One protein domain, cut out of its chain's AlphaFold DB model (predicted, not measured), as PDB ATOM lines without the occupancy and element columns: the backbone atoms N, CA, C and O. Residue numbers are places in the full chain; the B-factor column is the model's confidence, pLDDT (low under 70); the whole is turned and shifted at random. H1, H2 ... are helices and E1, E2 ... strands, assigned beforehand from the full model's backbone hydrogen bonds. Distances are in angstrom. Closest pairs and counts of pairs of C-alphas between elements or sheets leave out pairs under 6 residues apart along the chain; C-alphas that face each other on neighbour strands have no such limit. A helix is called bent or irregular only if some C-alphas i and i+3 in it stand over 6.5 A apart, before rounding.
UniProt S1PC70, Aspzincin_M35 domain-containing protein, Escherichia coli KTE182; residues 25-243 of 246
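Overview. This is residues 25 to 243 of the 246 residues of the protein "Aspzincin_M35 domain-containing protein" of Escherichia coli KTE182 (UniProt S1PC70). The model is a compact, rounded body with helix H7 near its middle: the long helix H1 crosses H7, and H3, H10 and strand E6 pack on it too. At one end of the body is a sheet of five strands, E3 E4 E5 E7 E6, with the first part of H1 over E4 and E5; the smaller sheet E2 E1 E8 E9 is curled like part of a barrel with H3 across it, and H2, H8 and H9 gather round H10. The printed part has 219 residues with ten named helices and nine named strands, in the order H1 H2 E1 E2 H3 E3 E4 E5 E6 H4 H5 E7 H6 H7 E8 E9 H8 H9 H10, and its class is mixed, helices and strands. Both sheets are mixed in direction, the radius of gyration of the C-alphas is 16.8 A, and the C-alphas span 47 by 39 by 34 A.

Along the chain. H1, residues 25 to 52, begins at C-alpha 25 at (40.844, 23.587, -13.310) and is 40.8 A long. H2 is residues 55 to 65, 15.4 A. E1, residues 72 to 79, is 21.7 A long, and E2, residues 86 to 91, 16.7 A. H3, residues 92 to 109, begins at C-alpha 92 at (15.334, 27.784, -45.458) and is 25.7 A long. E3 is residues 116 to 118, E4 121 to 124, E5 127 to 129 and E6 138 to 140. H4, residues 142 to 145, is irregular, with C-alphas 142 and 145 7.1 A apart; H5, residues 150 to 156, is only just irregular, with C-alphas 151 and 154 6.9 A apart. E7 is residues 159 to 161, H6 163 to 167, and H7 176 to 186, 15.9 A. E8 is residues 190 to 192 and E9 195 to 197. H8, residues 216 to 225, is 14.4 A long; H9 is residues 229 to 232. H10, residues 235 to 241, ends at C-alpha 241 at (16.482, 26.864, -32.761).

Arrangement. H10 is the hub. It touches H7 at a steep tilt of 52 degrees, opposite ways, closest at the C-alphas of His 182 and Glu 239, 4.9 A. It touches H2, closest at C-alphas 64 and 241, 6.4 A, and H8, closest at C-alphas 220 and 237, 5.6 A; H9 and H10 only just touch, and only at the corner, with 3 pairs of C-alphas within 8 A. H1 touches H7, closest at C-alphas 39 and 177, 5.1 A. H3 touches H5, closest at C-alphas 109 and 154, 5.6 A. H1 and H7 are on one face of the sheet E3 E4 E5 E7 E6, two layers, helices over one face of a sheet; H7 is over E6 at a height over the sheet of 8.6 A. In this sheet E3 E4 E5 form a meander, each strand the antiparallel neighbour of the one before: N 116 and O 123 are 2.8 A apart, and N 124 and O 127 2.8 A. E5 and E7 are parallel, with N 128 and O 159 at 2.9 A. In the other sheet the hairpin E1 and E2 has N 73 and O 90 at 2.8 A; E1 and E8 are parallel, with N 191 and O 78 at 2.8 A. H3 is on this sheet at a height over the sheet of 8.6 A; H4 and H9 only graze it. H6 and H7 are close but not clearly touching, at 6.4 A between C-alphas 165 and 176. In H1, H2, H3 and H7 every O i to N i+4 pair is within hydrogen-bond range, against 5 of 6 in H8, 2 of 3 in H10, 1 of 3 in H5 and 0 of 1 in H6, where O i to N i+3 gives 3 of 4 in H5 and 2 of 2 in H6; H4 and H9 are too short for an i+4 pair.

Size, cuts and confidence. The two C-alphas farthest apart, those of Glu 55 and Asn 119, are 51.6 A apart. The printed part has no cut. The link from E9 to H8, residues 198 to 215, is long. The mean pLDDT of the printed part is 95.0, and residues 25 to 26 are under 70.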
ATOM      1  N   SER A  25      40.589  24.271 -12.030       55.00
ATOM      2  CA  SER A  25      40.844  23.587 -13.310       55.00
ATOM      3  C   SER A  25      39.830  22.495 -13.656       55.00
ATOM      4  O   SER A  25      39.480  22.371 -14.830       55.00
ATOM      5  N   ASP A  26      39.314  21.774 -12.657       68.19
ATOM      6  CA  ASP A  26      38.347  20.685 -12.860       68.19
ATOM      7  C   ASP A  26      36.932  21.201 -13.109       68.19
ATOM      8  O   ASP A  26      36.185  20.618 -13.893       68.19
ATOM      9  N   LYS A  27      36.553  22.324 -12.484       89.12
ATOM     10  CA  LYS A  27      35.207  22.891 -12.643       89.12
ATOM     11  C   LYS A  27      34.984  23.425 -14.051       89.12
ATOM     12  O   LYS A  27      33.923  23.187 -14.616       89.12
ATOM     13  N   PHE A  28      35.978  24.115 -14.617       92.88
ATOM     14  CA  PHE A  28      35.886  24.593 -15.995       92.88
ATOM     15  C   PHE A  28      35.828  23.424 -16.976       92.88
ATOM     16  O   PHE A  28      34.913  23.372 -17.792       92.88
ATOM     17  N   LYS A  29      36.752  22.459 -16.853       94.81
ATOM     18  CA  LYS A  29      36.766  21.278 -17.720       94.81
ATOM     19  C   LYS A  29      35.431  20.540 -17.667       94.81
ATOM     20  O   LYS A  29      34.845  20.311 -18.712       94.81
ATOM     21  N   LYS A  30      34.925  20.245 -16.465       95.69
ATOM     22  CA  LYS A  30      33.641  19.561 -16.281       95.69
ATOM     23  C   LYS A  30      32.479  20.339 -16.900       95.69
ATOM     24  O   LYS A  30      31.696  19.761 -17.637       95.69
ATOM     25  N   MET A  31      32.393  21.647 -16.646       96.38
ATOM     26  CA  MET A  31      31.365  22.507 -17.244       96.38
ATOM     27  C   MET A  31      31.401  22.436 -18.774       96.38
ATOM     28  O   MET A  31      30.348  22.321 -19.399       96.38
ATOM     29  N   MET A  32      32.596  22.479 -19.368       98.06
ATOM     30  CA  MET A  32      32.749  22.408 -20.818       98.06
ATOM     31  C   MET A  32      32.496  21.009 -21.375       98.06
ATOM     32  O   MET A  32      31.830  20.910 -22.397       98.06
ATOM     33  N   ASP A  33      32.952  19.946 -20.712       97.69
ATOM     34  CA  ASP A  33      32.644  18.559 -21.087       97.69
ATOM     35  C   ASP A  33      31.124  18.339 -21.118       97.69
ATOM     36  O   ASP A  33      30.578  17.878 -22.122       97.69
ATOM     37  N   ASP A  34      30.430  18.718 -20.040       97.62
ATOM     38  CA  ASP A  34      28.983  18.545 -19.907       97.62
ATOM     39  C   ASP A  34      28.237  19.368 -20.974       97.62
ATOM     40  O   ASP A  34      27.407  18.833 -21.716       97.62
ATOM     41  N   ALA A  35      28.565  20.661 -21.108       98.00
ATOM     42  CA  ALA A  35      27.919  21.553 -22.071       98.00
ATOM     43  C   ALA A  35      28.187  21.133 -23.523       98.00
ATOM     44  O   ALA A  35      27.271  21.131 -24.348       98.00
ATOM     45  N   PHE A  36      29.418  20.742 -23.854       98.56
ATOM     46  CA  PHE A  36      29.793  20.362 -25.212       98.56
ATOM     47  C   PHE A  36      29.166  19.025 -25.626       98.56
ATOM     48  O   PHE A  36      28.655  18.901 -26.741       98.56
ATOM     49  N   ASN A  37      29.099  18.042 -24.723       98.38
ATOM     50  CA  ASN A  37      28.407  16.775 -24.985       98.38
ATOM     51  C   ASN A  37      26.893  16.965 -25.166       98.38
ATOM     52  O   ASN A  37      26.283  16.360 -26.059       98.38
ATOM     53  N   ALA A  38      26.280  17.840 -24.368       98.25
ATOM     54  CA  ALA A  38      24.878  18.206 -24.542       98.25
ATOM     55  C   ALA A  38      24.645  18.973 -25.858       98.25
ATOM     56  O   ALA A  38      23.696  18.667 -26.576       98.25
ATOM     57  N   THR A  39      25.563  19.865 -26.244       98.62
ATOM     58  CA  THR A  39      25.548  20.564 -27.545       98.62
ATOM     59  C   THR A  39      25.559  19.577 -28.710       98.62
ATOM     60  O   THR A  39      24.692  19.643 -29.583       98.62
ATOM     61  N   LYS A  40      26.451  18.576 -28.692       98.62
ATOM     62  CA  LYS A  40      26.465  17.492 -29.694       98.62
ATOM     63  C   LYS A  40      25.128  16.755 -29.769       98.62
ATOM     64  O   LYS A  40      24.658  16.427 -30.858       98.62
ATOM     65  N   SER A  41      24.513  16.492 -28.619       98.19
ATOM     66  CA  SER A  41      23.226  15.793 -28.533       98.19
ATOM     67  C   SER A  41      22.081  16.629 -29.115       98.19
ATOM     68  O   SER A  41      21.278  16.109 -29.892       98.19
ATOM     69  N   VAL A  42      22.042  17.931 -28.812       98.50
ATOM     70  CA  VAL A  42      21.061  18.876 -29.366       98.50
ATOM     71  C   VAL A  42      21.212  19.011 -30.878       98.50
ATOM     72  O   VAL A  42      20.217  18.900 -31.593       98.50
ATOM     73  N   LEU A  43      22.439  19.157 -31.389       98.69
ATOM     74  CA  LEU A  43      22.687  19.226 -32.831       98.69
ATOM     75  C   LEU A  43      22.212  17.957 -33.549       98.69
ATOM     76  O   LEU A  43      21.510  18.046 -34.554       98.69
ATOM     77  N   LYS A  44      22.511  16.769 -33.005       98.56
ATOM     78  CA  LYS A  44      22.033  15.488 -33.560       98.56
ATOM     79  C   LYS A  44      20.507  15.376 -33.528       98.56
ATOM     80  O   LYS A  44      19.916  14.907 -34.502       98.56
ATOM     81  N   LYS A  45      19.861  15.829 -32.447       98.19
ATOM     82  CA  LYS A  45      18.393  15.882 -32.345       98.19
ATOM     83  C   LYS A  45      17.807  16.801 -33.419       98.19
ATOM     84  O   LYS A  45      16.940  16.360 -34.168       98.19
ATOM     85  N   ARG A  46      18.339  18.019 -33.580       98.31
ATOM     86  CA  ARG A  46      17.890  18.965 -34.615       98.31
ATOM     87  C   ARG A  46      18.151  18.478 -36.037       98.31
ATOM     88  O   ARG A  46      17.275  18.621 -36.882       98.31
ATOM     89  N   ALA A  47      19.280  17.819 -36.295       98.69
ATOM     90  CA  ALA A  47      19.531  17.171 -37.582       98.69
ATOM     91  C   ALA A  47      18.467  16.104 -37.895       98.69
ATOM     92  O   ALA A  47      17.975  16.023 -39.022       98.69
ATOM     93  N   LYS A  48      18.058  15.317 -36.888       98.44
ATOM     94  CA  LYS A  48      16.964  14.351 -37.026       98.44
ATOM     95  C   LYS A  48      15.623  15.046 -37.290       98.44
ATOM     96  O   LYS A  48      14.945  14.654 -38.231       98.44
ATOM     97  N   ASN A  49      15.277  16.087 -36.528       98.38
ATOM     98  CA  ASN A  49      14.045  16.866 -36.724       98.38
ATOM     99  C   ASN A  49      13.959  17.450 -38.141       98.38
ATOM    100  O   ASN A  49      12.946  17.312 -38.819       98.38
ATOM    101  N   LEU A  50      15.050  18.044 -38.634       98.50
ATOM    102  CA  LEU A  50      15.115  18.591 -39.990       98.50
ATOM    103  C   LEU A  50      14.998  17.513 -41.073       98.50
ATOM    104  O   LEU A  50      14.464  17.785 -42.151       98.50
ATOM    105  N   LYS A  51      15.490  16.297 -40.810       98.12
ATOM    106  CA  LYS A  51      15.389  15.157 -41.730       98.12
ATOM    107  C   LYS A  51      13.977  14.574 -41.765       98.12
ATOM    108  O   LYS A  51      13.430  14.424 -42.854       98.12
ATOM    109  N   ASP A  52      13.416  14.253 -40.601       98.00
ATOM    110  CA  ASP A  52      12.079  13.662 -40.473       98.00
ATOM    111  C   ASP A  52      10.997  14.644 -40.933       98.00
ATOM    112  O   ASP A  52      10.084  14.263 -41.663       98.00
ATOM    113  N   TRP A  53      11.144  15.912 -40.535       98.19
ATOM    114  CA  TRP A  53      10.312  17.041 -40.942       98.19
ATOM    115  C   TRP A  53       8.817  16.798 -40.746       98.19
ATOM    116  O   TRP A  53       7.990  16.981 -41.647       98.19
ATOM    117  N   THR A  54       8.489  16.352 -39.536       98.50
ATOM    118  CA  THR A  54       7.114  16.117 -39.104       98.50
ATOM    119  C   THR A  54       6.329  17.426 -39.055       98.50
ATOM    120  O   THR A  54       6.887  18.521 -39.118       98.50
ATOM    121  N   GLU A  55       5.009  17.334 -38.909       98.19
ATOM    122  CA  GLU A  55       4.176  18.533 -38.810       98.19
ATOM    123  C   GLU A  55       4.517  19.383 -37.576       98.19
ATOM    124  O   GLU A  55       4.540  20.609 -37.663       98.19
ATOM    125  N   ASN A  56       4.896  18.741 -36.467       97.81
ATOM    126  CA  ASN A  56       5.385  19.441 -35.279       97.81
ATOM    127  C   ASN A  56       6.706  20.171 -35.562       97.81
ATOM    128  O   ASN A  56       6.850  21.322 -35.158       97.81
ATOM    129  N   ASP A  57       7.639  19.547 -36.295       98.19
ATOM    130  CA  ASP A  57       8.913  20.185 -36.656       98.19
ATOM    131  C   ASP A  57       8.680  21.423 -37.537       98.19
ATOM    132  O   ASP A  57       9.316  22.455 -37.333       98.19
ATOM    133  N   LYS A  58       7.738  21.357 -38.490       98.56
ATOM    134  CA  LYS A  58       7.373  22.501 -39.347       98.56
ATOM    135  C   LYS A  58       6.744  23.643 -38.555       98.56
ATOM    136  O   LYS A  58       7.066  24.809 -38.802       98.56
ATOM    137  N   GLN A  59       5.836  23.316 -37.634       98.31
ATOM    138  CA  GLN A  59       5.181  24.301 -36.775       98.31
ATOM    139  C   GLN A  59       6.199  24.985 -35.866       98.31
ATOM    140  O   GLN A  59       6.248  26.212 -35.831       98.31
ATOM    141  N   GLU A  60       7.051  24.209 -35.194       97.75
ATOM    142  CA  GLU A  60       8.113  24.738 -34.339       97.75
ATOM    143  C   GLU A  60       9.091  25.604 -35.147       97.75
ATOM    144  O   GLU A  60       9.387  26.731 -34.755       97.75
ATOM    145  N   PHE A  61       9.534  25.134 -36.318       98.50
ATOM    146  CA  PHE A  61      10.405  25.902 -37.208       98.50
ATOM    147  C   PHE A  61       9.791  27.260 -37.564       98.50
ATOM    148  O   PHE A  61      10.438  28.296 -37.417       98.50
ATOM    149  N   SER A  62       8.520  27.260 -37.969       98.31
ATOM    150  CA  SER A  62       7.806  28.482 -38.347       98.31
ATOM    151  C   SER A  62       7.596  29.418 -37.156       98.31
ATOM    152  O   SER A  62       7.643  30.632 -37.317       98.31
ATOM    153  N   GLN A  63       7.414  28.886 -35.945       97.69
ATOM    154  CA  GLN A  63       7.322  29.690 -34.722       97.69
ATOM    155  C   GLN A  63       8.664  30.329 -34.340       97.69
ATOM    156  O   GLN A  63       8.694  31.468 -33.872       97.69
ATOM    157  N   ILE A  64       9.772  29.611 -34.537       97.62
ATOM    158  CA  ILE A  64      11.118  30.072 -34.174       97.62
ATOM    159  C   ILE A  64      11.630  31.121 -35.162       97.62
ATOM    160  O   ILE A  64      12.164  32.148 -34.738       97.62
ATOM    161  N   PHE A  65      11.459  30.877 -36.462       98.44
ATOM    162  CA  PHE A  65      11.982  31.744 -37.522       98.44
ATOM    163  C   PHE A  65      10.959  32.749 -38.054       98.44
ATOM    164  O   PHE A  65      11.334  33.703 -38.725       98.44
ATOM    165  N   GLY A  66       9.672  32.563 -37.766       98.44
ATOM    166  CA  GLY A  66       8.596  33.382 -38.323       98.44
ATOM    167  C   GLY A  66       8.252  33.025 -39.767       98.44
ATOM    168  O   GLY A  66       7.286  33.547 -40.298       98.44
ATOM    169  N   VAL A  67       8.984  32.132 -40.426       98.44
ATOM    170  CA  VAL A  67       8.779  31.789 -41.840       98.44
ATOM    171  C   VAL A  67       8.781  30.280 -42.041       98.44
ATOM    172  O   VAL A  67       9.349  29.536 -41.240       98.44
ATOM    173  N   SER A  68       8.137  29.821 -43.111       98.12
ATOM    174  CA  SER A  68       8.106  28.408 -43.466       98.12
ATOM    175  C   SER A  68       9.464  27.934 -43.991       98.12
ATOM    176  O   SER A  68      10.261  28.706 -44.521       98.12
ATOM    177  N   GLY A  69       9.745  26.637 -43.853       97.88
ATOM    178  CA  GLY A  69      11.025  26.068 -44.285       97.88
ATOM    179  C   GLY A  69      11.240  26.040 -45.804       97.88
ATOM    180  O   GLY A  69      12.367  25.845 -46.236       97.88
ATOM    181  N   ASP A  70      10.200  26.229 -46.611       98.12
ATOM    182  CA  ASP A  70      10.274  26.296 -48.075       98.12
ATOM    183  C   ASP A  70      10.533  27.715 -48.610       98.12
ATOM    184  O   ASP A  70      10.709  27.889 -49.817       98.12
ATOM    185  N   VAL A  71      10.598  28.733 -47.738       98.31
ATOM    186  CA  VAL A  71      10.941  30.093 -48.163       98.31
ATOM    187  C   VAL A  71      12.363  30.130 -48.715       98.31
ATOM    188  O   VAL A  71      13.291  29.577 -48.122       98.31
ATOM    189  N   ILE A  72      12.541  30.794 -49.854       98.38
ATOM    190  CA  ILE A  72      13.854  30.947 -50.478       98.38
ATOM    191  C   ILE A  72      14.629  32.054 -49.772       98.38
ATOM    192  O   ILE A  72      14.145  33.178 -49.639       98.38
ATOM    193  N   ILE A  73      15.855  31.739 -49.370       97.25
ATOM    194  CA  ILE A  73      16.788  32.672 -48.750       97.25
ATOM    195  C   ILE A  73      18.073  32.763 -49.568       97.25
ATOM    196  O   ILE A  73      18.503  31.794 -50.197       97.25
ATOM    197  N   THR A  74      18.719  33.926 -49.519       96.88
ATOM    198  CA  THR A  74      20.051  34.113 -50.098       96.88
ATOM    199  C   THR A  74      21.116  33.820 -49.043       96.88
ATOM    200  O   THR A  74      21.358  34.623 -48.134       96.88
ATOM    201  N   SER A  75      21.762  32.664 -49.173       94.81
ATOM    202  CA  SER A  75      22.902  32.263 -48.348       94.81
ATOM    203  C   SER A  75      24.202  32.778 -48.956       94.81
ATOM    204  O   SER A  75      24.326  32.875 -50.173       94.81
ATOM    205  N   THR A  76      25.188  33.100 -48.117       95.44
ATOM    206  CA  THR A  76      26.489  33.615 -48.569       95.44
ATOM    207  C   THR A  76      27.637  32.769 -48.041       95.44
ATOM    208  O   THR A  76      27.550  32.239 -46.935       95.44
ATOM    209  N   TYR A  77      28.719  32.652 -48.809       96.56
ATOM    210  CA  TYR A  77      29.877  31.834 -48.456       96.56
ATOM    211  C   TYR A  77      31.170  32.353 -49.088       96.56
ATOM    212  O   TYR A  77      31.154  33.052 -50.097       96.56
ATOM    213  N   PHE A  78      32.303  31.981 -48.502       96.38
ATOM    214  CA  PHE A  78      33.629  32.195 -49.085       96.38
ATOM    215  C   PHE A  78      34.061  30.962 -49.881       96.38
ATOM    216  O   PHE A  78      33.640  29.850 -49.565       96.38
ATOM    217  N   ALA A  79      34.930  31.118 -50.878       94.81
ATOM    218  CA  ALA A  79      35.454  29.994 -51.654       94.81
ATOM    219  C   ALA A  79      36.955  30.132 -51.922       94.81
ATOM    220  O   ALA A  79      37.502  31.233 -52.004       94.81
ATOM    221  N   LYS A  80      37.639  28.993 -52.055       89.31
ATOM    222  CA  LYS A  80      39.084  28.949 -52.320       89.31
ATOM    223  C   LYS A  80      39.427  29.725 -53.594       89.31
ATOM    224  O   LYS A  80      38.886  29.427 -54.653       89.31
ATOM    225  N   ARG A  81      40.385  30.658 -53.494       86.94
ATOM    226  CA  ARG A  81      40.855  31.525 -54.600       86.94
ATOM    227  C   ARG A  81      39.784  32.468 -55.172       86.94
ATOM    228  O   ARG A  81      39.955  32.961 -56.282       86.94
ATOM    229  N   VAL A  82      38.722  32.741 -54.420       89.69
ATOM    230  CA  VAL A  82      37.739  33.780 -54.743       89.69
ATOM    231  C   VAL A  82      37.871  34.874 -53.689       89.69
ATOM    232  O   VAL A  82      37.799  34.584 -52.498       89.69
ATOM    233  N   ALA A  83      38.140  36.106 -54.128       84.06
ATOM    234  CA  ALA A  83      38.317  37.240 -53.220       84.06
ATOM    235  C   ALA A  83      36.985  37.674 -52.595       84.06
ATOM    236  O   ALA A  83      36.923  37.958 -51.400       84.06
ATOM    237  N   ASP A  84      35.923  37.671 -53.399       90.06
ATOM    238  CA  ASP A  84      34.604  38.132 -52.987       90.06
ATOM    239  C   ASP A  84      33.753  37.015 -52.380       90.06
ATOM    240  O   ASP A  84      33.891  35.826 -52.687       90.06
ATOM    241  N   LYS A  85      32.813  37.422 -51.524       92.19
ATOM    242  CA  LYS A  85      31.794  36.528 -50.978       92.19
ATOM    243  C   LYS A  85      30.840  36.113 -52.100       92.19
ATOM    244  O   LYS A  85      30.310  36.956 -52.820       92.19
ATOM    245  N   LEU A  86      30.598  34.816 -52.224       95.75
ATOM    246  CA  LEU A  86      29.625  34.248 -53.151       95.75
ATOM    247  C   LEU A  86      28.262  34.110 -52.475       95.75
ATOM    248  O   LEU A  86      28.157  34.111 -51.244       95.75
ATOM    249  N   SER A  87      27.218  33.967 -53.287       95.75
ATOM    250  CA  SER A  87      25.851  33.782 -52.812       95.75
ATOM    251  C   SER A  87      25.088  32.757 -53.633       95.75
ATOM    252  O   SER A  87      25.303  32.633 -54.836       95.75
ATOM    253  N   GLU A  88      24.137  32.095 -52.992       95.44
ATOM    254  CA  GLU A  88      23.210  31.163 -53.626       95.44
ATOM    255  C   GLU A  88      21.814  31.295 -53.015       95.44
ATOM    256  O   GLU A  88      21.659  31.724 -51.869       95.44
ATOM    257  N   ASN A  89      20.804  30.899 -53.786       97.81
ATOM    258  CA  ASN A  89      19.431  30.811 -53.313       97.81
ATOM    259  C   ASN A  89      19.114  29.365 -52.944       97.81
ATOM    260  O   ASN A  89      19.337  28.452 -53.737       97.81
ATOM    261  N   VAL A  90      18.580  29.177 -51.746       97.69
ATOM    262  CA  VAL A  90      18.267  27.869 -51.169       97.69
ATOM    263  C   VAL A  90      17.024  28.009 -50.300       97.69
ATOM    264  O   VAL A  90      16.771  29.089 -49.766       97.69
ATOM    265  N   ASP A  91      16.223  26.957 -50.162       98.31
ATOM    266  CA  ASP A  91      15.127  26.987 -49.196       98.31
ATOM    267  C   ASP A  91      15.662  26.968 -47.752       98.31
ATOM    268  O   ASP A  91      16.718  26.398 -47.451       98.31
ATOM    269  N   ALA A  92      14.933  27.613 -46.848       98.62
ATOM    270  CA  ALA A  92      15.334  27.784 -45.458       98.62
ATOM    271  C   ALA A  92      15.619  26.456 -44.739       98.62
ATOM    272  O   ALA A  92      16.571  26.364 -43.959       98.62
ATOM    273  N   ARG A  93      14.841  25.402 -45.004       98.62
ATOM    274  CA  ARG A  93      15.056  24.080 -44.408       98.62
ATOM    275  C   ARG A  93      16.365  23.477 -44.902       98.62
ATOM    276  O   ARG A  93      17.140  22.996 -44.077       98.62
ATOM    277  N   THR A  94      16.629  23.499 -46.204       98.44
ATOM    278  CA  THR A  94      17.877  22.978 -46.779       98.44
ATOM    279  C   THR A  94      19.088  23.736 -46.241       98.44
ATOM    280  O   THR A  94      20.072  23.101 -45.859       98.44
ATOM    281  N   PHE A  95      18.997  25.062 -46.097       98.31
ATOM    282  CA  PHE A  95      20.040  25.853 -45.433       98.31
ATOM    283  C   PHE A  95      20.284  25.398 -43.990       98.31
ATOM    284  O   PHE A  95      21.431  25.209 -43.584       98.31
ATOM    285  N   MET A  96      19.216  25.170 -43.221       98.69
ATOM    286  CA  MET A  96      19.325  24.698 -41.839       98.69
ATOM    287  C   MET A  96      19.875  23.267 -41.753       98.69
ATOM    288  O   MET A  96      20.687  22.991 -40.872       98.69
ATOM    289  N   ILE A  97      19.505  22.366 -42.672       98.69
ATOM    290  CA  ILE A  97      20.073  21.008 -42.763       98.69
ATOM    291  C   ILE A  97      21.585  21.080 -42.984       98.69
ATOM    292  O   ILE A  97      22.342  20.454 -42.240       98.69
ATOM    293  N   ASP A  98      22.028  21.839 -43.989       98.06
ATOM    294  CA  ASP A  98      23.452  22.012 -44.288       98.06
ATOM    295  C   ASP A  98      24.200  22.644 -43.104       98.06
ATOM    296  O   ASP A  98      25.210  22.107 -42.649       98.06
ATOM    297  N   GLY A  99      23.665  23.732 -42.544       98.38
ATOM    298  CA  GLY A  99      24.253  24.432 -41.405       98.38
ATOM    299  C   GLY A  99      24.432  23.534 -40.180       98.38
ATOM    300  O   GLY A  99      25.545  23.423 -39.662       98.38
ATOM    301  N   VAL A 100      23.379  22.824 -39.759       98.81
ATOM    302  CA  VAL A 100      23.440  21.911 -38.605       98.81
ATOM    303  C   VAL A 100      24.438  20.779 -38.846       98.81
ATOM    304  O   VAL A 100      25.233  20.467 -37.959       98.81
ATOM    305  N   ASN A 101      24.462  20.187 -40.044       98.62
ATOM    306  CA  ASN A 101      25.418  19.125 -40.365       98.62
ATOM    307  C   ASN A 101      26.871  19.613 -40.300       98.62
ATOM    308  O   ASN A 101      27.743  18.891 -39.812       98.62
ATOM    309  N   ARG A 102      27.149  20.845 -40.739       98.38
ATOM    310  CA  ARG A 102      28.500  21.409 -40.641       98.38
ATOM    311  C   ARG A 102      28.871  21.814 -39.210       98.38
ATOM    312  O   ARG A 102      30.016  21.617 -38.813       98.38
ATOM    313  N   MET A 103      27.916  22.250 -38.387       98.75
ATOM    314  CA  MET A 103      28.139  22.435 -36.942       98.75
ATOM    315  C   MET A 103      28.453  21.108 -36.230       98.75
ATOM    316  O   MET A 103      29.328  21.073 -35.365       98.75
ATOM    317  N   ILE A 104      27.799  20.003 -36.621       98.75
ATOM    318  CA  ILE A 104      28.140  18.648 -36.149       98.75
ATOM    319  C   ILE A 104      29.564  18.282 -36.580       98.75
ATOM    320  O   ILE A 104      30.350  17.848 -35.746       98.75
ATOM    321  N   MET A 105      29.928  18.527 -37.842       98.06
ATOM    322  CA  MET A 105      31.284  18.282 -38.345       98.06
ATOM    323  C   MET A 105      32.348  19.047 -37.545       98.06
ATOM    324  O   MET A 105      33.384  18.474 -37.203       98.06
ATOM    325  N   ILE A 106      32.093  20.317 -37.204       98.38
ATOM    326  CA  ILE A 106      32.972  21.092 -36.318       98.38
ATOM    327  C   ILE A 106      33.080  20.400 -34.959       98.38
ATOM    328  O   ILE A 106      34.185  20.122 -34.504       98.38
ATOM    329  N   CYS A 107      31.945  20.065 -34.339       98.31
ATOM    330  CA  CYS A 107      31.899  19.392 -33.041       98.31
ATOM    331  C   CYS A 107      32.632  18.042 -33.017       98.31
ATOM    332  O   CYS A 107      33.207  17.674 -31.991       98.31
ATOM    333  N   ASP A 108      32.597  17.294 -34.115       97.94
ATOM    334  CA  ASP A 108      33.286  16.009 -34.251       97.94
ATOM    335  C   ASP A 108      34.796  16.181 -34.487       97.94
ATOM    336  O   ASP A 108      35.565  15.261 -34.216       97.94
ATOM    337  N   SER A 109      35.227  17.368 -34.927       97.62
ATOM    338  CA  SER A 109      36.633  17.701 -35.195       97.62
ATOM    339  C   SER A 109      37.332  18.407 -34.027       97.62
ATOM    340  O   SER A 109      38.548  18.577 -34.064       97.62
ATOM    341  N   ILE A 110      36.591  18.835 -33.000       97.88
ATOM    342  CA  ILE A 110      37.123  19.549 -31.831       97.88
ATOM    343  C   ILE A 110      36.842  18.794 -30.525       97.88
ATOM    344  O   ILE A 110      35.914  17.982 -30.430       97.88
ATOM    345  N   SER A 111      37.635  19.071 -29.491       97.44
ATOM    346  CA  SER A 111      37.567  18.375 -28.201       97.44
ATOM    347  C   SER A 111      37.700  19.324 -27.010       97.44
ATOM    348  O   SER A 111      38.295  20.400 -27.089       97.44
ATOM    349  N   VAL A 112      37.147  18.889 -25.877       97.75
ATOM    350  CA  VAL A 112      37.522  19.382 -24.549       97.75
ATOM    351  C   VAL A 112      38.613  18.449 -24.034       97.75
ATOM    352  O   VAL A 112      38.439  17.231 -24.009       97.75
ATOM    353  N   GLU A 113      39.754  19.005 -23.645       96.00
ATOM    354  CA  GLU A 113      40.899  18.229 -23.155       96.00
ATOM    355  C   GLU A 113      41.330  18.701 -21.763       96.00
ATOM    356  O   GLU A 113      40.769  19.640 -21.190       96.00
ATOM    357  N   SER A 114      42.311  18.016 -21.175       93.56
ATOM    358  CA  SER A 114      42.944  18.476 -19.940       93.56
ATOM    359  C   SER A 114      43.578  19.852 -20.135       93.56
ATOM    360  O   SER A 114      44.023  20.203 -21.227       93.56
ATOM    361  N   ARG A 115      43.632  20.629 -19.048       92.69
ATOM    362  CA  ARG A 115      44.225  21.965 -19.068       92.69
ATOM    363  C   ARG A 115      45.667  21.896 -19.574       92.69
ATOM    364  O   ARG A 115      46.487  21.180 -19.006       92.69
ATOM    365  N   SER A 116      45.987  22.734 -20.549       91.31
ATOM    366  CA  SER A 116      47.351  23.139 -20.874       91.31
ATOM    367  C   SER A 116      47.457  24.660 -20.750       91.31
ATOM    368  O   SER A 116      46.498  25.376 -21.029       91.31
ATOM    369  N   CYS A 117      48.592  25.171 -20.269       87.69
ATOM    370  CA  CYS A 117      48.885  26.602 -20.358       87.69
ATOM    371  C   CYS A 117      49.853  26.830 -21.518       87.69
ATOM    372  O   CYS A 117      50.932  26.241 -21.552       87.69
ATOM    373  N   GLN A 118      49.459  27.686 -22.455       85.31
ATOM    374  CA  GLN A 118      50.279  28.100 -23.589       85.31
ATOM    375  C   GLN A 118      50.283  29.627 -23.624       85.31
ATOM    376  O   GLN A 118      49.224  30.233 -23.742       85.31
ATOM    377  N   ASN A 119      51.457  30.250 -23.485       85.12
ATOM    378  CA  ASN A 119      51.624  31.711 -23.524       85.12
ATOM    379  C   ASN A 119      50.638  32.475 -22.612       85.12
ATOM    380  O   ASN A 119      49.957  33.390 -23.061       85.12
ATOM    381  N   GLY A 120      50.490  32.054 -21.350       83.06
ATOM    382  CA  GLY A 120      49.570  32.696 -20.398       83.06
ATOM    383  C   GLY A 120      48.090  32.308 -20.558       83.06
ATOM    384  O   GLY A 120      47.271  32.630 -19.696       83.06
ATOM    385  N   VAL A 121      47.731  31.570 -21.612       86.62
ATOM    386  CA  VAL A 121      46.350  31.177 -21.915       86.62
ATOM    387  C   VAL A 121      46.049  29.785 -21.363       86.62
ATOM    388  O   VAL A 121      46.760  28.821 -21.645       86.62
ATOM    389  N   ASN A 122      44.959  29.665 -20.598       91.50
ATOM    390  CA  ASN A 122      44.460  28.381 -20.101       91.50
ATOM    391  C   ASN A 122      43.581  27.700 -21.161       91.50
ATOM    392  O   ASN A 122      42.408  28.050 -21.319       91.50
ATOM    393  N   LEU A 123      44.152  26.718 -21.855       93.75
ATOM    394  CA  LEU A 123      43.539  25.979 -22.952       93.75
ATOM    395  C   LEU A 123      43.032  24.605 -22.491       93.75
ATOM    396  O   LEU A 123      43.718  23.890 -21.764       93.75
ATOM    397  N   TYR A 124      41.847  24.224 -22.955       95.88
ATOM    398  CA  TYR A 124      41.197  22.938 -22.712       95.88
ATOM    399  C   TYR A 124      40.767  22.344 -24.057       95.88
ATOM    400  O   TYR A 124      39.598  22.422 -24.436       95.88
ATOM    401  N   GLY A 125      41.724  21.803 -24.815       96.31
ATOM    402  CA  GLY A 125      41.508  21.404 -26.209       96.31
ATOM    403  C   GLY A 125      41.228  22.628 -27.082       96.31
ATOM    404  O   GLY A 125      42.090  23.487 -27.236       96.31
ATOM    405  N   ASN A 126      40.006  22.754 -27.598       97.94
ATOM    406  CA  ASN A 126      39.582  23.893 -28.420       97.94
ATOM    407  C   ASN A 126      38.953  25.051 -27.625       97.94
ATOM    408  O   ASN A 126      38.538  26.048 -28.217       97.94
ATOM    409  N   PHE A 127      38.884  24.950 -26.296       98.06
ATOM    410  CA  PHE A 127      38.224  25.941 -25.445       98.06
ATOM    411  C   PHE A 127      39.227  26.743 -24.624       98.06
ATOM    412  O   PHE A 127      40.092  26.177 -23.953       98.06
ATOM    413  N   ILE A 128      39.086  28.065 -24.634       96.62
ATOM    414  CA  ILE A 128      39.923  28.976 -23.849       96.62
ATOM    415  C   ILE A 128      39.135  29.458 -22.632       96.62
ATOM    416  O   ILE A 128      38.033  29.997 -22.761       96.62
ATOM    417  N   ASN A 129      39.703  29.290 -21.436       95.44
ATOM    418  CA  ASN A 129      39.091  29.781 -20.204       95.44
ATOM    419  C   ASN A 129      39.420  31.263 -19.973       95.44
ATOM    420  O   ASN A 129      40.384  31.599 -19.281       95.44
ATOM    421  N   ASN A 130      38.545  32.130 -20.476       95.00
ATOM    422  CA  ASN A 130      38.575  33.575 -20.270       95.00
ATOM    423  C   ASN A 130      37.452  34.042 -19.335       95.00
ATOM    424  O   ASN A 130      36.987  35.175 -19.401       95.00
ATOM    425  N   THR A 131      37.041  33.199 -18.383       93.06
ATOM    426  CA  THR A 131      35.907  33.492 -17.484       93.06
ATOM    427  C   THR A 131      36.168  34.604 -16.453       93.06
ATOM    428  O   THR A 131      35.333  34.849 -15.572       93.06
ATOM    429  N   HIS A 132      37.327  35.256 -16.543       88.94
ATOM    430  CA  HIS A 132      37.694  36.480 -15.837       88.94
ATOM    431  C   HIS A 132      37.359  37.752 -16.644       88.94
ATOM    432  O   HIS A 132      37.239  38.818 -16.047       88.94
ATOM    433  N   ILE A 133      37.165  37.642 -17.964       88.88
ATOM    434  CA  ILE A 133      36.843  38.747 -18.876       88.88
ATOM    435  C   ILE A 133      35.333  39.028 -18.860       88.88
ATOM    436  O   ILE A 133      34.517  38.108 -18.955       88.88
ATOM    437  N   PHE A 134      34.972  40.309 -18.749       84.38
ATOM    438  CA  PHE A 134      33.600  40.825 -18.754       84.38
ATOM    439  C   PHE A 134      33.502  42.047 -19.688       84.38
ATOM    440  O   PHE A 134      34.464  42.815 -19.735       84.38
ATOM    441  N   PRO A 135      32.350  42.296 -20.342       85.75
ATOM    442  CA  PRO A 135      31.151  41.449 -20.427       85.75
ATOM    443  C   PRO A 135      31.265  40.342 -21.489       85.75
ATOM    444  O   PRO A 135      32.195  40.332 -22.286       85.75
ATOM    445  N   GLY A 136      30.317  39.398 -21.486       90.12
ATOM    446  CA  GLY A 136      30.167  38.393 -22.550       90.12
ATOM    447  C   GLY A 136      30.034  36.961 -22.038       90.12
ATOM    448  O   GLY A 136      30.401  36.658 -20.897       90.12
ATOM    449  N   SER A 137      29.478  36.084 -22.881       95.12
ATOM    450  CA  SER A 137      29.276  34.659 -22.565       95.12
ATOM    451  C   SER A 137      30.290  33.782 -23.286       95.12
ATOM    452  O   SER A 137      31.019  33.040 -22.639       95.12
ATOM    453  N   ALA A 138      30.405  33.911 -24.595       96.94
ATOM    454  CA  ALA A 138      31.473  33.304 -25.363       96.94
ATOM    455  C   ALA A 138      31.790  34.200 -26.565       96.94
ATOM    456  O   ALA A 138      31.163  35.249 -26.723       96.94
ATOM    457  N   ARG A 139      32.844  33.855 -27.305       96.25
ATOM    458  CA  ARG A 139      33.134  34.424 -28.624       96.25
ATOM    459  C   ARG A 139      34.024  33.493 -29.436       96.25
ATOM    460  O   ARG A 139      34.796  32.701 -28.878       96.25
ATOM    461  N   VAL A 140      33.996  33.673 -30.749       96.69
ATOM    462  CA  VAL A 140      34.901  33.031 -31.709       96.69
ATOM    463  C   VAL A 140      35.472  34.054 -32.683       96.69
ATOM    464  O   VAL A 140      34.871  35.090 -32.950       96.69
ATOM    465  N   ASN A 141      36.621  33.739 -33.281       95.12
ATOM    466  CA  ASN A 141      37.037  34.400 -34.514       95.12
ATOM    467  C   ASN A 141      36.282  33.747 -35.683       95.12
ATOM    468  O   ASN A 141      36.648  32.657 -36.120       95.12
ATOM    469  N   ASN A 142      35.221  34.389 -36.173       91.25
ATOM    470  CA  ASN A 142      34.334  33.834 -37.199       91.25
ATOM    471  C   ASN A 142      35.049  33.484 -38.521       91.25
ATOM    472  O   ASN A 142      34.722  32.476 -39.152       91.25
ATOM    473  N   GLY A 143      36.045  34.276 -38.927       93.81
ATOM    474  CA  GLY A 143      36.783  34.120 -40.181       93.81
ATOM    475  C   GLY A 143      37.814  32.995 -40.170       93.81
ATOM    476  O   GLY A 143      38.323  32.633 -41.228       93.81
ATOM    477  N   ILE A 144      38.109  32.401 -39.007       95.25
ATOM    478  CA  ILE A 144      39.177  31.401 -38.867       95.25
ATOM    479  C   ILE A 144      38.950  30.151 -39.731       95.25
ATOM    480  O   ILE A 144      39.909  29.485 -40.096       95.25
ATOM    481  N   THR A 145      37.701  29.819 -40.078       95.62
ATOM    482  CA  THR A 145      37.382  28.663 -40.935       95.62
ATOM    483  C   THR A 145      37.649  28.911 -42.417       95.62
ATOM    484  O   THR A 145      37.664  27.956 -43.198       95.62
ATOM    485  N   ILE A 146      37.871  30.163 -42.831       94.75
ATOM    486  CA  ILE A 146      38.217  30.495 -44.213       94.75
ATOM    487  C   ILE A 146      39.618  29.957 -44.501       94.75
ATOM    488  O   ILE A 146      40.588  30.290 -43.827       94.75
ATOM    489  N   GLY A 147      39.728  29.115 -45.527       92.12
ATOM    490  CA  GLY A 147      40.995  28.484 -45.896       92.12
ATOM    491  C   GLY A 147      41.303  27.186 -45.151       92.12
ATOM    492  O   GLY A 147      42.283  26.539 -45.510       92.12
ATOM    493  N   LEU A 148      40.468  26.771 -44.191       93.50
ATOM    494  CA  LEU A 148      40.676  25.542 -43.426       93.50
ATOM    495  C   LEU A 148      39.805  24.386 -43.920       93.50
ATOM    496  O   LEU A 148      38.599  24.538 -44.150       93.50
ATOM    497  N   SER A 149      40.405  23.202 -43.997       92.62
ATOM    498  CA  SER A 149      39.686  21.933 -44.082       92.62
ATOM    499  C   SER A 149      39.369  21.380 -42.675       92.62
ATOM    500  O   SER A 149      40.040  21.740 -41.704       92.62
ATOM    501  N   PRO A 150      38.338  20.522 -42.520       92.50
ATOM    502  CA  PRO A 150      37.893  20.050 -41.201       92.50
ATOM    503  C   PRO A 150      38.961  19.346 -40.351       92.50
ATOM    504  O   PRO A 150      38.974  19.484 -39.133       92.50
ATOM    505  N   ASP A 151      39.897  18.639 -40.980       94.12
ATOM    506  CA  ASP A 151      41.043  17.989 -40.331       94.12
ATOM    507  C   ASP A 151      41.983  18.978 -39.621       94.12
ATOM    508  O   ASP A 151      42.684  18.603 -38.684       94.12
ATOM    509  N   GLN A 152      41.949  20.259 -39.997       96.31
ATOM    510  CA  GLN A 152      42.739  21.319 -39.368       96.31
ATOM    511  C   GLN A 152      42.015  21.982 -38.184       96.31
ATOM    512  O   GLN A 152      42.613  22.788 -37.462       96.31
ATOM    513  N   TYR A 153      40.729  21.682 -37.969       97.38
ATOM    514  CA  TYR A 153      39.918  22.371 -36.964       97.38
ATOM    515  C   TYR A 153      40.386  22.096 -35.542       97.38
ATOM    516  O   TYR A 153      40.418  23.030 -34.739       97.38
ATOM    517  N   LYS A 154      40.815  20.862 -35.250       97.00
ATOM    518  CA  LYS A 154      41.318  20.484 -33.926       97.00
ATOM    519  C   LYS A 154      42.436  21.415 -33.462       97.00
ATOM    520  O   LYS A 154      42.380  21.965 -32.368       97.00
ATOM    521  N   GLU A 155      43.411  21.662 -34.325       95.44
ATOM    522  CA  GLU A 155      44.578  22.459 -33.956       95.44
ATOM    523  C   GLU A 155      44.313  23.966 -34.028       95.44
ATOM    524  O   GLU A 155      44.960  24.727 -33.311       95.44
ATOM    525  N   THR A 156      43.320  24.412 -34.805       95.81
ATOM    526  CA  THR A 156      43.163  25.839 -35.148       95.81
ATOM    527  C   THR A 156      41.971  26.524 -34.482       95.81
ATOM    528  O   THR A 156      42.090  27.665 -34.040       95.81
ATOM    529  N   LEU A 157      40.811  25.862 -34.386       97.50
ATOM    530  CA  LEU A 157      39.602  26.512 -33.873       97.50
ATOM    531  C   LEU A 157      39.714  26.771 -32.377       97.50
ATOM    532  O   LEU A 157      40.147  25.901 -31.615       97.50
ATOM    533  N   ARG A 158      39.289  27.958 -31.950       97.06
ATOM    534  CA  ARG A 158      39.230  28.345 -30.543       97.06
ATOM    535  C   ARG A 158      37.878  28.971 -30.238       97.06
ATOM    536  O   ARG A 158      37.430  29.847 -30.972       97.06
ATOM    537  N   ILE A 159      37.261  28.506 -29.156       98.31
ATOM    538  CA  ILE A 159      36.049  29.086 -28.577       98.31
ATOM    539  C   ILE A 159      36.438  29.660 -27.218       98.31
ATOM    540  O   ILE A 159      36.869  28.932 -26.319       98.31
ATOM    541  N   GLU A 160      36.337  30.977 -27.076       97.75
ATOM    542  CA  GLU A 160      36.633  31.658 -25.821       97.75
ATOM    543  C   GLU A 160      35.394  31.670 -24.935       97.75
ATOM    544  O   GLU A 160      34.342  32.157 -25.334       97.75
ATOM    545  N   ILE A 161      35.523  31.161 -23.711       97.94
ATOM    546  CA  ILE A 161      34.436  31.133 -22.731       97.94
ATOM    547  C   ILE A 161      34.646  32.267 -21.730       97.94
ATOM    548  O   ILE A 161      35.660  32.308 -21.028       97.94
ATOM    549  N   LEU A 162      33.682  33.181 -21.662       95.62
ATOM    550  CA  LEU A 162      33.752  34.442 -20.923       95.62
ATOM    551  C   LEU A 162      32.961  34.375 -19.605       95.62
ATOM    552  O   LEU A 162      32.387  33.347 -19.237       95.62
ATOM    553  N   GLN A 163      32.971  35.459 -18.819       93.75
ATOM    554  CA  GLN A 163      32.452  35.435 -17.447       93.75
ATOM    555  C   GLN A 163      30.965  35.050 -17.354       93.75
ATOM    556  O   GLN A 163      30.612  34.275 -16.458       93.75
ATOM    557  N   ASN A 164      30.100  35.573 -18.233       94.38
ATOM    558  CA  ASN A 164      28.652  35.367 -18.119       94.38
ATOM    559  C   ASN A 164      28.231  33.935 -18.447       94.38
ATOM    560  O   ASN A 164      27.178  33.524 -17.965       94.38
ATOM    561  N   PHE A 165      29.064  33.158 -19.155       96.25
ATOM    562  CA  PHE A 165      28.784  31.749 -19.433       96.25
ATOM    563  C   PHE A 165      28.460  31.003 -18.145       96.25
ATOM    564  O   PHE A 165      27.395  30.424 -18.040       96.25
ATOM    565  N   LYS A 166      29.296  31.159 -17.108       94.19
ATOM    566  CA  LYS A 166      29.169  30.471 -15.808       94.19
ATOM    567  C   LYS A 166      27.826  30.672 -15.097       94.19
ATOM    568  O   LYS A 166      27.533  29.941 -14.154       94.19
ATOM    569  N   LYS A 167      27.086  31.727 -15.445       93.31
ATOM    570  CA  LYS A 167      25.816  32.103 -14.808       93.31
ATOM    571  C   LYS A 167      24.605  31.607 -15.598       93.31
ATOM    572  O   LYS A 167      23.485  31.754 -15.113       93.31
ATOM    573  N   LYS A 168      24.808  31.084 -16.810       94.88
ATOM    574  CA  LYS A 168      23.728  30.613 -17.671       94.88
ATOM    575  C   LYS A 168      23.160  29.288 -17.149       94.88
ATOM    576  O   LYS A 168      23.877  28.517 -16.507       94.88
ATOM    577  N   PRO A 169      21.875  29.006 -17.420       96.44
ATOM    578  CA  PRO A 169      21.338  27.669 -17.223       96.44
ATOM    579  C   PRO A 169      22.097  26.664 -18.096       96.44
ATOM    580  O   PRO A 169      22.749  27.025 -19.075       96.44
ATOM    581  N   PHE A 170      22.019  25.383 -17.744       96.44
ATOM    582  CA  PHE A 170      22.729  24.344 -18.487       96.44
ATOM    583  C   PHE A 170      22.158  24.134 -19.900       96.44
ATOM    584  O   PHE A 170      22.912  24.141 -20.872       96.44
ATOM    585  N   SER A 171      20.837  24.006 -20.015       96.31
ATOM    586  CA  SER A 171      20.085  23.805 -21.263       96.31
ATOM    587  C   SER A 171      18.854  24.717 -21.310       96.31
ATOM    588  O   SER A 171      18.607  25.460 -20.359       96.31
ATOM    589  N   GLY A 172      18.092  24.660 -22.405       94.44
ATOM    590  CA  GLY A 172      16.954  25.547 -22.635       94.44
ATOM    591  C   GLY A 172      17.393  26.946 -23.062       94.44
ATOM    592  O   GLY A 172      18.461  27.123 -23.666       94.44
ATOM    593  N   ARG A 173      16.557  27.934 -22.752       94.75
ATOM    594  CA  ARG A 173      16.753  29.321 -23.186       94.75
ATOM    595  C   ARG A 173      18.038  29.967 -22.654       94.75
ATOM    596  O   ARG A 173      18.300  29.939 -21.452       94.75
ATOM    597  N   GLU A 174      18.788  30.627 -23.544       94.44
ATOM    598  CA  GLU A 174      20.003  31.405 -23.239       94.44
ATOM    599  C   GLU A 174      21.008  30.639 -22.346       94.44
ATOM    600  O   GLU A 174      21.633  31.208 -21.443       94.44
ATOM    601  N   SER A 175      21.162  29.342 -22.608       97.56
ATOM    602  CA  SER A 175      21.898  28.363 -21.810       97.56
ATOM    603  C   SER A 175      23.340  28.146 -22.272       97.56
ATOM    604  O   SER A 175      23.752  28.643 -23.317       97.56
ATOM    605  N   HIS A 176      24.126  27.368 -21.521       97.94
ATOM    606  CA  HIS A 176      25.446  26.914 -21.973       97.94
ATOM    607  C   HIS A 176      25.369  26.243 -23.349       97.94
ATOM    608  O   HIS A 176      26.184  26.525 -24.223       97.94
ATOM    609  N   VAL A 177      24.386  25.358 -23.534       98.38
ATOM    610  CA  VAL A 177      24.214  24.588 -24.770       98.38
ATOM    611  C   VAL A 177      23.806  25.486 -25.934       98.38
ATOM    612  O   VAL A 177      24.427  25.423 -26.994       98.38
ATOM    613  N   SER A 178      22.804  26.351 -25.743       98.25
ATOM    614  CA  SER A 178      22.348  27.246 -26.813       98.25
ATOM    615  C   SER A 178      23.439  28.254 -27.187       98.25
ATOM    616  O   SER A 178      23.693  28.466 -28.369       98.25
ATOM    617  N   THR A 179      24.182  28.771 -26.203       98.31
ATOM    618  CA  THR A 179      25.315  29.673 -26.441       98.31
ATOM    619  C   THR A 179      26.455  28.982 -27.196       98.31
ATOM    620  O   THR A 179      27.055  29.594 -28.066       98.31
ATOM    621  N   LEU A 180      26.746  27.698 -26.968       98.69
ATOM    622  CA  LEU A 180      27.726  27.004 -27.816       98.69
ATOM    623  C   LEU A 180      27.230  26.829 -29.257       98.69
ATOM    624  O   LEU A 180      28.015  26.989 -30.191       98.69
ATOM    625  N   CYS A 181      25.942  26.550 -29.468       98.75
ATOM    626  CA  CYS A 181      25.367  26.537 -30.816       98.75
ATOM    627  C   CYS A 181      25.433  27.916 -31.492       98.75
ATOM    628  O   CYS A 181      25.708  27.988 -32.689       98.75
ATOM    629  N   HIS A 182      25.221  28.991 -30.733       98.56
ATOM    630  CA  HIS A 182      25.390  30.367 -31.192       98.56
ATOM    631  C   HIS A 182      26.806  30.586 -31.742       98.56
ATOM    632  O   HIS A 182      26.966  30.885 -32.925       98.56
ATOM    633  N   GLU A 183      27.837  30.301 -30.941       98.38
ATOM    634  CA  GLU A 183      29.239  30.461 -31.355       98.38
ATOM    635  C   GLU A 183      29.611  29.604 -32.570       98.38
ATOM    636  O   GLU A 183      30.303  30.048 -33.485       98.38
ATOM    637  N   LEU A 184      29.130  28.359 -32.617       98.62
ATOM    638  CA  LEU A 184      29.367  27.468 -33.755       98.62
ATOM    639  C   LEU A 184      28.733  28.003 -35.046       98.62
ATOM    640  O   LEU A 184      29.258  27.753 -36.134       98.62
ATOM    641  N   SER A 185      27.615  28.728 -34.940       98.62
ATOM    642  CA  SER A 185      26.935  29.311 -36.095       98.62
ATOM    643  C   SER A 185      27.731  30.462 -36.720       98.62
ATOM    644  O   SER A 185      27.705  30.597 -37.947       98.62
ATOM    645  N   HIS A 186      28.513  31.204 -35.928       98.06
ATOM    646  CA  HIS A 186      29.316  32.330 -36.416       98.06
ATOM    647  C   HIS A 186      30.411  31.923 -37.392       98.06
ATOM    648  O   HIS A 186      30.725  32.683 -38.307       98.06
ATOM    649  N   PHE A 187      31.011  30.740 -37.223       98.19
ATOM    650  CA  PHE A 187      32.087  30.302 -38.111       98.19
ATOM    651  C   PHE A 187      31.669  30.427 -39.580       98.19
ATOM    652  O   PHE A 187      30.605  29.959 -39.987       98.19
ATOM    653  N   CYS A 188      32.516  31.047 -40.400       96.56
ATOM    654  CA  CYS A 188      32.190  31.334 -41.789       96.56
ATOM    655  C   CYS A 188      31.953  30.055 -42.596       96.56
ATOM    656  O   CYS A 188      32.719  29.089 -42.499       96.56
ATOM    657  N   ARG A 189      30.934  30.084 -43.460       96.50
ATOM    658  CA  ARG A 189      30.712  29.071 -44.495       96.50
ATOM    659  C   ARG A 189      31.793  29.196 -45.568       96.50
ATOM    660  O   ARG A 189      31.915  30.242 -46.206       96.50
ATOM    661  N   TYR A 190      32.549  28.124 -45.784       96.31
ATOM    662  CA  TYR A 190      33.656  28.093 -46.740       96.31
ATOM    663  C   TYR A 190      33.533  26.896 -47.684       96.31
ATOM    664  O   TYR A 190      33.330  25.771 -47.236       96.31
ATOM    665  N   PHE A 191      33.628  27.135 -48.989       95.69
ATOM    666  CA  PHE A 191      33.610  26.102 -50.018       95.69
ATOM    667  C   PHE A 191      35.036  25.740 -50.433       95.69
ATOM    668  O   PHE A 191      35.779  26.564 -50.981       95.69
ATOM    669  N   ILE A 192      35.411  24.490 -50.177       92.56
ATOM    670  CA  ILE A 192      36.730  23.948 -50.484       92.56
ATOM    671  C   ILE A 192      36.602  22.499 -50.939       92.56
ATOM    672  O   ILE A 192      35.846  21.721 -50.366       92.56
ATOM    673  N   ASP A 193      37.333  22.158 -52.000       87.94
ATOM    674  CA  ASP A 193      37.438  20.800 -52.538       87.94
ATOM    675  C   ASP A 193      36.065  20.128 -52.766       87.94
ATOM    676  O   ASP A 193      35.845  18.967 -52.431       87.94
ATOM    677  N   GLY A 194      35.119  20.892 -53.327       88.56
ATOM    678  CA  GLY A 194      33.793  20.403 -53.719       88.56
ATOM    679  C   GLY A 194      32.752  20.336 -52.597       88.56
ATOM    680  O   GLY A 194      31.643  19.869 -52.843       88.56
ATOM    681  N   LYS A 195      33.072  20.790 -51.378       92.19
ATOM    682  CA  LYS A 195      32.172  20.729 -50.215       92.19
ATOM    683  C   LYS A 195      32.126  22.044 -49.441       92.19
ATOM    684  O   LYS A 195      33.110  22.778 -49.372       92.19
ATOM    685  N   HIS A 196      30.987  22.312 -48.805       95.00
ATOM    686  CA  HIS A 196      30.892  23.364 -47.795       95.00
ATOM    687  C   HIS A 196      31.412  22.861 -46.445       95.00
ATOM    688  O   HIS A 196      31.144  21.737 -46.027       95.00
ATOM    689  N   CYS A 197      32.166  23.711 -45.761       95.56
ATOM    690  CA  CYS A 197      32.738  23.511 -44.431       95.56
ATOM    691  C   CYS A 197      32.502  24.780 -43.581       95.56
ATOM    692  O   CYS A 197      31.920  25.754 -44.068       95.56
ATOM    693  N   GLY A 198      32.919  24.773 -42.314       96.06
ATOM    694  CA  GLY A 198      32.694  25.874 -41.366       96.06
ATOM    695  C   GLY A 198      31.261  25.945 -40.825       96.06
ATOM    696  O   GLY A 198      30.500  25.000 -40.982       96.06
ATOM    697  N   GLY A 199      30.893  27.040 -40.164       97.38
ATOM    698  CA  GLY A 199      29.574  27.227 -39.542       97.38
ATOM    699  C   GLY A 199      28.551  27.860 -40.484       97.38
ATOM    700  O   GLY A 199      28.637  27.750 -41.704       97.38
ATOM    701  N   MET A 200      27.553  28.545 -39.946       97.69
ATOM    702  CA  MET A 200      26.487  29.141 -40.758       97.69
ATOM    703  C   MET A 200      26.865  30.520 -41.323       97.69
ATOM    704  O   MET A 200      26.236  30.969 -42.280       97.69
ATOM    705  N   GLY A 201      27.927  31.145 -40.802       96.12
ATOM    706  CA  GLY A 201      28.351  32.497 -41.164       96.12
ATOM    707  C   GLY A 201      27.360  33.556 -40.689       96.12
ATOM    708  O   GLY A 201      27.048  34.469 -41.452       96.12
ATOM    709  N   THR A 202      26.811  33.359 -39.490       96.75
ATOM    710  CA  THR A 202      25.905  34.296 -38.823       96.75
ATOM    711  C   THR A 202      26.673  35.426 -38.151       96.75
ATOM    712  O   THR A 202      27.848  35.280 -37.811       96.75
ATOM    713  N   ASP A 203      25.969  36.518 -37.886       94.00
ATOM    714  CA  ASP A 203      26.474  37.712 -37.222       94.00
ATOM    715  C   ASP A 203      25.585  38.076 -36.021       94.00
ATOM    716  O   ASP A 203      24.408  37.697 -35.952       94.00
ATOM    717  N   ASP A 204      26.139  38.866 -35.102       92.31
ATOM    718  CA  ASP A 204      25.421  39.479 -33.978       92.31
ATOM    719  C   ASP A 204      24.744  40.784 -34.406       92.31
ATOM    720  O   ASP A 204      25.054  41.886 -33.954       92.31
ATOM    721  N   VAL A 205      23.796  40.666 -35.332       88.31
ATOM    722  CA  VAL A 205      23.118  41.828 -35.917       88.31
ATOM    723  C   VAL A 205      22.232  42.574 -34.908       88.31
ATOM    724  O   VAL A 205      21.651  41.962 -34.005       88.31
ATOM    725  N   PRO A 206      22.074  43.905 -35.066       84.56
ATOM    726  CA  PRO A 206      22.503  44.745 -36.193       84.56
ATOM    727  C   PRO A 206      23.894  45.373 -36.032       84.56
ATOM    728  O   PRO A 206      24.291  46.178 -36.869       84.56
ATOM    729  N   THR A 207      24.606  45.075 -34.951       80.62
ATOM    730  CA  THR A 207      25.900  45.690 -34.648       80.62
ATOM    731  C   THR A 207      27.040  44.914 -35.302       80.62
ATOM    732  O   THR A 207      26.989  43.691 -35.361       80.62
ATOM    733  N   GLU A 208      28.088  45.604 -35.751       75.75
ATOM    734  CA  GLU A 208      29.308  44.935 -36.239       75.75
ATOM    735  C   GLU A 208      30.125  44.325 -35.088       75.75
ATOM    736  O   GLU A 208      30.744  43.276 -35.247       75.75
ATOM    737  N   GLU A 209      30.086  44.962 -33.915       80.19
ATOM    738  CA  GLU A 209      30.748  44.514 -32.690       80.19
ATOM    739  C   GLU A 209      29.740  44.363 -31.547       80.19
ATOM    740  O   GLU A 209      28.702  45.024 -31.530       80.19
ATOM    741  N   PHE A 210      30.061  43.522 -30.561       81.50
ATOM    742  CA  PHE A 210      29.208  43.322 -29.391       81.50
ATOM    743  C   PHE A 210      29.008  44.626 -28.596       81.50
ATOM    744  O   PHE A 210      29.942  45.147 -27.984       81.50
ATOM    745  N   ASP A 211      27.764  45.102 -28.534       85.06
ATOM    746  CA  ASP A 211      27.325  46.212 -27.695       85.06
ATOM    747  C   ASP A 211      26.580  45.672 -26.460       85.06
ATOM    748  O   ASP A 211      25.433  45.226 -26.568       85.06
ATOM    749  N   PRO A 212      27.168  45.754 -25.251       82.44
ATOM    750  CA  PRO A 212      26.520  45.276 -24.032       82.44
ATOM    751  C   PRO A 212      25.209  46.000 -23.689       82.44
ATOM    752  O   PRO A 212      24.459  45.509 -22.843       82.44
ATOM    753  N   ASN A 213      24.928  47.156 -24.298       85.81
ATOM    754  CA  ASN A 213      23.701  47.921 -24.079       85.81
ATOM    755  C   ASN A 213      22.610  47.603 -25.110       85.81
ATOM    756  O   ASN A 213      21.453  48.004 -24.922       85.81
ATOM    757  N   PHE A 214      22.942  46.884 -26.185       87.94
ATOM    758  CA  PHE A 214      21.980  46.539 -27.218       87.94
ATOM    759  C   PHE A 214      21.075  45.376 -26.793       87.94
ATOM    760  O   PHE A 214      21.460  44.436 -26.095       87.94
ATOM    761  N   ARG A 215      19.813  45.418 -27.235       90.69
ATOM    762  CA  ARG A 215      18.794  44.412 -26.902       90.69
ATOM    763  C   ARG A 215      18.712  43.325 -27.972       90.69
ATOM    764  O   ARG A 215      17.671  43.183 -28.614       90.69
ATOM    765  N   TYR A 216      19.759  42.517 -28.117       92.19
ATOM    766  CA  TYR A 216      19.840  41.460 -29.139       92.19
ATOM    767  C   TYR A 216      18.632  40.512 -29.163       92.19
ATOM    768  O   TYR A 216      18.026  40.285 -30.207       92.19
ATOM    769  N   THR A 217      18.184  40.033 -27.998       91.75
ATOM    770  CA  THR A 217      16.990  39.168 -27.892       91.75
ATOM    771  C   THR A 217      15.677  39.900 -28.199       91.75
ATOM    772  O   THR A 217      14.662  39.281 -28.528       91.75
ATOM    773  N   GLY A 218      15.649  41.228 -28.062       94.44
ATOM    774  CA  GLY A 218      14.557  42.074 -28.540       94.44
ATOM    775  C   GLY A 218      14.540  42.113 -30.062       94.44
ATOM    776  O   GLY A 218      13.550  41.707 -30.661       94.44
ATOM    777  N   TYR A 219      15.673  42.474 -30.657       96.06
ATOM    778  CA  TYR A 219      15.844  42.559 -32.103       96.06
ATOM    779  C   TYR A 219      15.538  41.232 -32.813       96.06
ATOM    780  O   TYR A 219      14.745  41.197 -33.749       96.06
ATOM    781  N   ALA A 220      16.045  40.109 -32.294       96.44
ATOM    782  CA  ALA A 220      15.751  38.778 -32.827       96.44
ATOM    783  C   ALA A 220      14.244  38.449 -32.841       96.44
ATOM    784  O   ALA A 220      13.764  37.758 -33.740       96.44
ATOM    785  N   ARG A 221      13.473  38.940 -31.857       96.94
ATOM    786  CA  ARG A 221      12.006  38.787 -31.839       96.94
ATOM    787  C   ARG A 221      11.322  39.686 -32.858       96.94
ATOM    788  O   ARG A 221      10.295  39.284 -33.398       96.94
ATOM    789  N   ASP A 222      11.854  40.877 -33.088       97.75
ATOM    790  CA  ASP A 222      11.287  41.818 -34.048       97.75
ATOM    791  C   ASP A 222      11.479  41.314 -35.485       97.75
ATOM    792  O   ASP A 222      10.521  41.351 -36.253       97.75
ATOM    793  N   LEU A 223      12.629  40.700 -35.804       98.06
ATOM    794  CA  LEU A 223      12.849  40.011 -37.087       98.06
ATOM    795  C   LEU A 223      11.811  38.904 -37.342       98.06
ATOM    796  O   LEU A 223      11.207  38.850 -38.410       98.06
ATOM    797  N   VAL A 224      11.547  38.061 -36.336       98.19
ATOM    798  CA  VAL A 224      10.549  36.977 -36.429       98.19
ATOM    799  C   VAL A 224       9.146  37.530 -36.678       98.19
ATOM    800  O   VAL A 224       8.436  37.031 -37.544       98.19
ATOM    801  N   LYS A 225       8.741  38.580 -35.949       98.00
ATOM    802  CA  LYS A 225       7.426  39.226 -36.135       98.00
ATOM    803  C   LYS A 225       7.284  39.893 -37.499       98.00
ATOM    804  O   LYS A 225       6.176  39.967 -38.020       98.00
ATOM    805  N   ALA A 226       8.381  40.414 -38.037       98.06
ATOM    806  CA  ALA A 226       8.418  41.042 -39.349       98.06
ATOM    807  C   ALA A 226       8.487  40.023 -40.499       98.06
ATOM    808  O   ALA A 226       8.432  40.437 -41.655       98.06
ATOM    809  N   HIS A 227       8.597  38.720 -40.201       97.88
ATOM    810  CA  HIS A 227       8.868  37.673 -41.192       97.88
ATOM    811  C   HIS A 227      10.152  37.954 -42.003       97.88
ATOM    812  O   HIS A 227      10.245  37.618 -43.183       97.88
ATOM    813  N   ASP A 228      11.137  38.600 -41.373       97.94
ATOM    814  CA  ASP A 228      12.370  39.042 -42.023       97.94
ATOM    815  C   ASP A 228      13.355  37.874 -42.173       97.94
ATOM    816  O   ASP A 228      13.726  37.220 -41.199       97.94
ATOM    817  N   LEU A 229      13.838  37.628 -43.394       97.56
ATOM    818  CA  LEU A 229      14.783  36.546 -43.689       97.56
ATOM    819  C   LEU A 229      16.165  36.740 -43.037       97.56
ATOM    820  O   LEU A 229      16.965  35.801 -43.000       97.56
ATOM    821  N   MET A 230      16.442  37.915 -42.462       96.69
ATOM    822  CA  MET A 230      17.624  38.167 -41.636       96.69
ATOM    823  C   MET A 230      17.708  37.235 -40.416       96.69
ATOM    824  O   MET A 230      18.801  37.027 -39.888       96.69
ATOM    825  N   VAL A 231      16.605  36.588 -40.009       98.12
ATOM    826  CA  VAL A 231      16.622  35.532 -38.978       98.12
ATOM    827  C   VAL A 231      17.619  34.404 -39.275       98.12
ATOM    828  O   VAL A 231      18.128  33.797 -38.340       98.12
ATOM    829  N   PHE A 232      17.954  34.142 -40.545       97.94
ATOM    830  CA  PHE A 232      18.941  33.117 -40.922       97.94
ATOM    831  C   PHE A 232      20.390  33.614 -40.929       97.94
ATOM    832  O   PHE A 232      21.313  32.811 -41.051       97.94
ATOM    833  N   LYS A 233      20.598  34.928 -40.796       96.00
ATOM    834  CA  LYS A 233      21.918  35.557 -40.650       96.00
ATOM    835  C   LYS A 233      22.197  36.003 -39.215       96.00
ATOM    836  O   LYS A 233      23.341  36.294 -38.902       96.00
ATOM    837  N   ASN A 234      21.187  36.038 -38.348       97.31
ATOM    838  CA  ASN A 234      21.335  36.446 -36.955       97.31
ATOM    839  C   ASN A 234      21.629  35.254 -36.035       97.31
ATOM    840  O   ASN A 234      20.790  34.356 -35.896       97.31
ATOM    841  N   ALA A 235      22.765  35.277 -35.337       97.25
ATOM    842  CA  ALA A 235      23.160  34.199 -34.431       97.25
ATOM    843  C   ALA A 235      22.161  33.999 -33.278       97.25
ATOM    844  O   ALA A 235      21.850  32.862 -32.937       97.25
ATOM    845  N   TYR A 236      21.534  35.067 -32.769       97.00
ATOM    846  CA  TYR A 236      20.489  34.959 -31.737       97.00
ATOM    847  C   TYR A 236      19.206  34.268 -32.225       97.00
ATOM    848  O   TYR A 236      18.512  33.626 -31.439       97.00
ATOM    849  N   ASN A 237      18.847  34.392 -33.507       98.06
ATOM    850  CA  ASN A 237      17.707  33.654 -34.063       98.06
ATOM    851  C   ASN A 237      18.055  32.181 -34.286       98.06
ATOM    852  O   ASN A 237      17.234  31.311 -33.999       98.06
ATOM    853  N   ILE A 238      19.278  31.904 -34.740       98.31
ATOM    854  CA  ILE A 238      19.793  30.542 -34.885       98.31
ATOM    855  C   ILE A 238      19.921  29.850 -33.520       98.31
ATOM    856  O   ILE A 238      19.504  28.703 -33.385       98.31
ATOM    857  N   GLU A 239      20.395  30.549 -32.485       98.19
ATOM    858  CA  GLU A 239      20.494  30.047 -31.107       98.19
ATOM    859  C   GLU A 239      19.153  29.510 -30.599       98.19
ATOM    860  O   GLU A 239      19.104  28.401 -30.069       98.19
ATOM    861  N   ARG A 240      18.061  30.248 -30.835       97.50
ATOM    862  CA  ARG A 240      16.696  29.865 -30.429       97.50
ATOM    863  C   ARG A 240      16.250  28.536 -31.012       97.50
ATOM    864  O   ARG A 240      15.510  27.800 -30.366       97.50
ATOM    865  N   TYR A 241      16.741  28.182 -32.199       98.00
ATOM    866  CA  TYR A 241      16.482  26.864 -32.761       98.00
ATOM    867  C   TYR A 241      17.082  25.745 -31.907       98.00
ATOM    868  O   TYR A 241      16.557  24.643 -31.893       98.00
ATOM    869  N   PHE A 242      18.128  25.995 -31.126       98.19
ATOM    870  CA  PHE A 242      18.784  24.990 -30.288       98.19
ATOM    871  C   PHE A 242      18.387  25.047 -28.806       98.19
ATOM    872  O   PHE A 242      18.868  24.228 -28.023       98.19
ATOM    873  N   GLU A 243      17.479  25.946 -28.422       96.81
ATOM    874  CA  GLU A 243      16.929  26.073 -27.063       96.81
ATOM    875  C   GLU A 243      15.912  24.956 -26.760       96.81
ATOM    876  O   GLU A 243      14.723  25.187 -26.566       96.81
TER     877      GLU A 243